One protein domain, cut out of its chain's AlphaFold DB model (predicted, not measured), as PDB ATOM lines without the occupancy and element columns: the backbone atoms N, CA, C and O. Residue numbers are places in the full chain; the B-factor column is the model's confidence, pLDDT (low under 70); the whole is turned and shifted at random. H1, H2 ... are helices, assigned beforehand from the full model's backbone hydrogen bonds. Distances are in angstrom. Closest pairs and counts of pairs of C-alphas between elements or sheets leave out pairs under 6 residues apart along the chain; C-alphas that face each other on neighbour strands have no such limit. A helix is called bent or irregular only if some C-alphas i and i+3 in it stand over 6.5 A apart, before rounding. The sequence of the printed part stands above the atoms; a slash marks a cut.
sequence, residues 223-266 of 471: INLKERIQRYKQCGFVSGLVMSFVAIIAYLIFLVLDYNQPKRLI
ATOM      1  N   ILE A 223      25.488  49.246 -10.839       82.81
ATOM      2  CA  ILE A 223      24.975  48.167  -9.990       82.81
ATOM      3  C   ILE A 223      26.080  47.128  -9.785       82.81
ATOM      4  O   ILE A 223      26.569  46.546 -10.758       82.81
ATOM      5  N   ASN A 224      26.441  46.869  -8.528       87.00
ATOM      6  CA  ASN A 224      27.435  45.853  -8.176       87.00
ATOM      7  C   ASN A 224      26.902  44.419  -8.393       87.00
ATOM      8  O   ASN A 224      25.699  44.191  -8.560       87.00
ATOM      9  N   LEU A 225      27.801  43.427  -8.382       88.62
ATOM     10  CA  LEU A 225      27.442  42.021  -8.618       88.62
ATOM     11  C   LEU A 225      26.375  41.514  -7.633       88.62
ATOM     12  O   LEU A 225      25.438  40.830  -8.040       88.62
ATOM     13  N   LYS A 226      26.481  41.883  -6.350       90.69
ATOM     14  CA  LYS A 226      25.548  41.458  -5.296       90.69
ATOM     15  C   LYS A 226      24.122  41.922  -5.590       90.69
ATOM     16  O   LYS A 226      23.196  41.113  -5.571       90.69
ATOM     17  N   GLU A 227      23.946  43.201  -5.903       88.69
ATOM     18  CA  GLU A 227      22.651  43.774  -6.279       88.69
ATOM     19  C   GLU A 227      22.117  43.166  -7.579       88.69
ATOM     20  O   GLU A 227      20.914  42.934  -7.712       88.69
ATOM     21  N   ARG A 228      22.999  42.858  -8.536       89.00
ATOM     22  CA  ARG A 228      22.616  42.214  -9.797       89.00
ATOM     23  C   ARG A 228      22.081  40.794  -9.567       89.00
ATOM     24  O   ARG A 228      21.010  40.467 -10.072       89.00
ATOM     25  N   ILE A 229      22.756  39.996  -8.735       90.94
ATOM     26  CA  ILE A 229      22.295  38.660  -8.313       90.94
ATOM     27  C   ILE A 229      20.947  38.754  -7.588       90.94
ATOM     28  O   ILE A 229      20.040  37.971  -7.864       90.94
ATOM     29  N   GLN A 230      20.778  39.727  -6.686       88.38
ATOM     30  CA  GLN A 230      19.501  39.937  -5.994       88.38
ATOM     31  C   GLN A 230      18.354  40.225  -6.970       88.38
ATOM     32  O   GLN A 230      17.267  39.681  -6.790       88.38
ATOM     33  N   ARG A 231      18.593  41.020  -8.021       86.50
ATOM     34  CA  ARG A 231      17.591  41.274  -9.070       86.50
ATOM     35  C   ARG A 231      17.255  40.011  -9.862       86.50
ATOM     36  O   ARG A 231      16.080  39.752 -10.083       86.50
ATOM     37  N   TYR A 232      18.240  39.197 -10.244       88.62
ATOM     38  CA  TYR A 232      17.969  37.963 -10.994       88.62
ATOM     39  C   TYR A 232      17.175  36.937 -10.195       88.62
ATOM     40  O   TYR A 232      16.271  36.312 -10.743       88.62
ATOM     41  N   LYS A 233      17.431  36.811  -8.889       86.19
ATOM     42  CA  LYS A 233      16.634  35.942  -8.010       86.19
ATOM     43  C   LYS A 233      15.142  36.308  -7.988       86.19
ATOM     44  O   LYS A 233      14.323  35.448  -7.687       86.19
ATOM     45  N   GLN A 234      14.777  37.546  -8.337       85.00
ATOM     46  CA  GLN A 234      13.378  37.980  -8.442       85.00
ATOM     47  C   GLN A 234      12.691  37.514  -9.739       85.00
ATOM     48  O   GLN A 234      11.471  37.592  -9.831       85.00
ATOM     49  N   CYS A 235      13.433  37.007 -10.731       80.94
ATOM     50  CA  CYS A 235      12.890  36.564 -12.022       80.94
ATOM     51  C   CYS A 235      12.311  35.132 -12.010       80.94
ATOM     52  O   CYS A 235      11.886  34.648 -13.060       80.94
ATOM     53  N   GLY A 236      12.309  34.454 -10.856       83.50
ATOM     54  CA  GLY A 236      11.828  33.078 -10.670       83.50
ATOM     55  C   GLY A 236      12.887  32.164 -10.046       83.50
ATOM     56  O   GLY A 236      14.074  32.472 -10.080       83.50
ATOM     57  N   PHE A 237      12.472  31.034  -9.460       84.38
ATOM     58  CA  PHE A 237      13.392  30.136  -8.743       84.38
ATOM     59  C   PHE A 237      14.463  29.547  -9.671       84.38
ATOM     60  O   PHE A 237      15.654  29.755  -9.460       84.38
ATOM     61  N   VAL A 238      14.045  28.871 -10.745       90.25
ATOM     62  CA  VAL A 238      14.972  28.227 -11.690       90.25
ATOM     63  C   VAL A 238      15.690  29.267 -12.553       90.25
ATOM     64  O   VAL A 238      16.917  29.315 -12.578       90.25
ATOM     65  N   SER A 239      14.933  30.146 -13.216       88.12
ATOM     66  CA  SER A 239      15.467  31.213 -14.073       88.12
ATOM     67  C   SER A 239      16.417  32.143 -13.315       88.12
ATOM     68  O   SER A 239      17.475  32.496 -13.828       88.12
ATOM     69  N   GLY A 240      16.086  32.505 -12.076       90.62
ATOM     70  CA  GLY A 240      16.913  33.373 -11.248       90.62
ATOM     71  C   GLY A 240      18.217  32.723 -10.799       90.62
ATOM     72  O   GLY A 240      19.244  33.405 -10.777       90.62
ATOM     73  N   LEU A 241      18.215  31.419 -10.493       92.19
ATOM     74  CA  LEU A 241      19.441  30.665 -10.207       92.19
ATOM     75  C   LEU A 241      20.347  30.595 -11.440       92.19
ATOM     76  O   LEU A 241      21.526  30.936 -11.337       92.19
ATOM     77  N   VAL A 242      19.787  30.250 -12.603       94.00
ATOM     78  CA  VAL A 242      20.527  30.196 -13.877       94.00
ATOM     79  C   VAL A 242      21.132  31.562 -14.211       94.00
ATOM     80  O   VAL A 242      22.337  31.663 -14.427       94.00
ATOM     81  N   MET A 243      20.340  32.637 -14.171       92.19
ATOM     82  CA  MET A 243      20.821  33.992 -14.476       92.19
ATOM     83  C   MET A 243      21.862  34.490 -13.465       92.19
ATOM     84  O   MET A 243      22.813  35.170 -13.846       92.19
ATOM     85  N   SER A 244      21.725  34.130 -12.185       93.25
ATOM     86  CA  SER A 244      22.731  34.453 -11.163       93.25
ATOM     87  C   SER A 244      24.054  33.739 -11.429       93.25
ATOM     88  O   SER A 244      25.109  34.359 -11.316       93.25
ATOM     89  N   PHE A 245      24.008  32.462 -11.812       93.88
ATOM     90  CA  PHE A 245      25.195  31.685 -12.163       93.88
ATOM     91  C   PHE A 245      25.894  32.253 -13.405       93.88
ATOM     92  O   PHE A 245      27.097  32.504 -13.366       93.88
ATOM     93  N   VAL A 246      25.130  32.568 -14.457       93.94
ATOM     94  CA  VAL A 246      25.643  33.248 -15.660       93.94
ATOM     95  C   VAL A 246      26.298  34.582 -15.298       93.94
ATOM     96  O   VAL A 246      27.380  34.883 -15.791       93.94
ATOM     97  N   ALA A 247      25.696  35.369 -14.405       92.00
ATOM     98  CA  ALA A 247      26.260  36.645 -13.970       92.00
ATOM     99  C   ALA A 247      27.577  36.491 -13.195       92.00
ATOM    100  O   ALA A 247      28.475  37.314 -13.364       92.00
ATOM    101  N   ILE A 248      27.700  35.449 -12.367       94.25
ATOM    102  CA  ILE A 248      28.941  35.125 -11.652       94.25
ATOM    103  C   ILE A 248      30.022  34.706 -12.649       94.25
ATOM    104  O   ILE A 248      31.120  35.248 -12.593       94.25
ATOM    105  N   ILE A 249      29.710  33.811 -13.592       95.06
ATOM    106  CA  ILE A 249      30.654  33.408 -14.646       95.06
ATOM    107  C   ILE A 249      31.090  34.622 -15.466       95.06
ATOM    108  O   ILE A 249      32.285  34.833 -15.644       95.06
ATOM    109  N   ALA A 250      30.152  35.453 -15.923       92.94
ATOM    110  CA  ALA A 250      30.462  36.664 -16.679       92.94
ATOM    111  C   ALA A 250      31.350  37.629 -15.877       92.94
ATOM    112  O   ALA A 250      32.236  38.259 -16.446       92.94
ATOM    113  N   TYR A 251      31.153  37.720 -14.559       92.75
ATOM    114  CA  TYR A 251      32.011  38.513 -13.682       92.75
ATOM    115  C   TYR A 251      33.414  37.910 -13.528       92.75
ATOM    116  O   TYR A 251      34.392  38.648 -13.560       92.75
ATOM    117  N   LEU A 252      33.539  36.585 -13.418       93.50
ATOM    118  CA  LEU A 252      34.841  35.910 -13.401       93.50
ATOM    119  C   LEU A 252      35.588  36.105 -14.726       93.50
ATOM    120  O   LEU A 252      36.766  36.450 -14.710       93.50
ATOM    121  N   ILE A 253      34.896  35.963 -15.861       93.06
ATOM    122  CA  ILE A 253      35.447  36.271 -17.188       93.06
ATOM    123  C   ILE A 253      35.899  37.733 -17.235       93.06
ATOM    124  O   ILE A 253      37.005  38.010 -17.681       93.06
ATOM    125  N   PHE A 254      35.085  38.663 -16.728       89.31
ATOM    126  CA  PHE A 254      35.448  40.076 -16.647       89.31
ATOM    127  C   PHE A 254      36.719  40.311 -15.815       89.31
ATOM    128  O   PHE A 254      37.564  41.085 -16.244       89.31
ATOM    129  N   LEU A 255      36.900  39.629 -14.677       90.62
ATOM    130  CA  LEU A 255      38.129  39.730 -13.876       90.62
ATOM    131  C   LEU A 255      39.361  39.207 -14.627       90.62
ATOM    132  O   LEU A 255      40.423  39.819 -14.555       90.62
ATOM    133  N   VAL A 256      39.226  38.100 -15.363       93.69
ATOM    134  CA  VAL A 256      40.310  37.568 -16.209       93.69
ATOM    135  C   VAL A 256      40.639  38.538 -17.346       93.69
ATOM    136  O   VAL A 256      41.810  38.774 -17.635       93.69
ATOM    137  N   LEU A 257      39.620  39.132 -17.974       89.56
ATOM    138  CA  LEU A 257      39.802  40.138 -19.020       89.56
ATOM    139  C   LEU A 257      40.473  41.403 -18.481       89.56
ATOM    140  O   LEU A 257      41.400  41.880 -19.118       89.56
ATOM    141  N   ASP A 258      40.072  41.908 -17.313       89.50
ATOM    142  CA  ASP A 258      40.691  43.084 -16.682       89.50
ATOM    143  C   ASP A 258      42.125  42.794 -16.202       89.50
ATOM    144  O   ASP A 258      42.977  43.677 -16.199       89.50
ATOM    145  N   TYR A 259      42.441  41.544 -15.854       90.88
ATOM    146  CA  TYR A 259      43.822  41.136 -15.589       90.88
ATOM    147  C   TYR A 259      44.682  41.147 -16.866       90.88
ATOM    148  O   TYR A 259      45.788  41.685 -16.857       90.88
ATOM    149  N   ASN A 260      44.171  40.588 -17.970       89.19
ATOM    150  CA  ASN A 260      44.899  40.487 -19.244       89.19
ATOM    151  C   ASN A 260      44.984  41.825 -19.999       89.19
ATOM    152  O   ASN A 260      46.001  42.129 -20.620       89.19
ATOM    153  N   GLN A 261      43.913  42.615 -19.964       87.12
ATOM    154  CA  GLN A 261      43.791  43.945 -20.555       87.12
ATOM    155  C   GLN A 261      43.125  44.885 -19.543       87.12
ATOM    156  O   GLN A 261      41.908  45.086 -19.578       87.12
ATOM    157  N   PRO A 262      43.925  45.472 -18.633       87.06
ATOM    158  CA  PRO A 262      43.436  46.394 -17.621       87.06
ATOM    159  C   PRO A 262      42.581  47.494 -18.224       87.06
ATOM    160  O   PRO A 262      43.017  48.176 -19.151       87.06
ATOM    161  N   LYS A 263      41.417  47.758 -17.628       80.25
ATOM    162  CA  LYS A 263      40.501  48.823 -18.063       80.25
ATOM    163  C   LYS A 263      41.187  50.185 -18.212       80.25
ATOM    164  O   LYS A 263      40.798  50.975 -19.060       80.25
ATOM    165  N   ARG A 264      42.218  50.454 -17.405       80.94
ATOM    166  CA  ARG A 264      43.034  51.682 -17.477       80.94
ATOM    167  C   ARG A 264      43.828  51.845 -18.783       80.94
ATOM    168  O   ARG A 264      44.286  52.946 -19.047       80.94
ATOM    169  N   LEU A 265      44.045  50.758 -19.525       83.12
ATOM    170  CA  LEU A 265      44.750  50.733 -20.811       83.12
ATOM    171  C   LEU A 265      43.790  50.747 -22.003       83.12
ATOM    172  O   LEU A 265      44.245  50.846 -23.136       83.12
ATOM    173  N   ILE A 266      42.481  50.609 -21.766       79.75
ATOM    174  CA  ILE A 266      41.485  50.743 -22.824       79.75
ATOM    175  C   ILE A 266      41.424  52.222 -23.183       79.75
ATOM    176  O   ILE A 266      41.128  53.051 -22.318       79.75
TER     177      ILE A 266
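What this domain is: This is residues 223 to 266 of the 471 residues of the protein "Hypothetical protein" of Rotaria sp. Silwood2 (UniProt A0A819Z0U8). The model is a lopsided helical hairpin, with a short helix, H1, folded back beside the first part of a long helix, H2, and a tight link joining them at one end. H2 makes the long axis of the rod, and its residues 252 to 257 stick out past H1, followed by free residues 259 to 265 at the far end. The printed part has 44 residues with two named helices, H1 then H2, and no named strand; the class is all helix. The whole is loose, with a radius of gyration of the C-alphas of 12.6 A, and spans 39 by 16 by 12 A.

Where its parts are: The printed part begins at Ile 223, with its C-alpha at (24.975, 48.167, -9.990). H1 holds residues 225 to 233 and is 12.4 A long from first to last C-alpha, starting at C-alpha 225, (27.442, 42.021, -8.618). H2 holds residues 237 to 260 and is 34.8 A long, ending at C-alpha 260, (44.899, 40.487, -19.244).

How they stand to each other: H1 and H2 form a helical hairpin, two helices that follow each other in the chain, touch and run opposite ways. They touch with 18 pairs of C-alphas within 8 A, and the closest C-alphas, those of Lys 233 and Gly 240, are 4.1 A apart. Their lines stand at a shallow tilt of 23 degrees, and their centres are 11.0 A apart. In both H1 and H2, every O i to N i+4 pair is within hydrogen-bond range. Neither helix is bent.

The domain as a whole: The two C-alphas farthest apart, those of Phe 237 and Leu 265, are 39.4 A apart. The printed part has no cut, and the link from H1 to H2, with 3 residues between them, is tight. The mean pLDDT of the printed part is 89.0, and no printed residue is under 70.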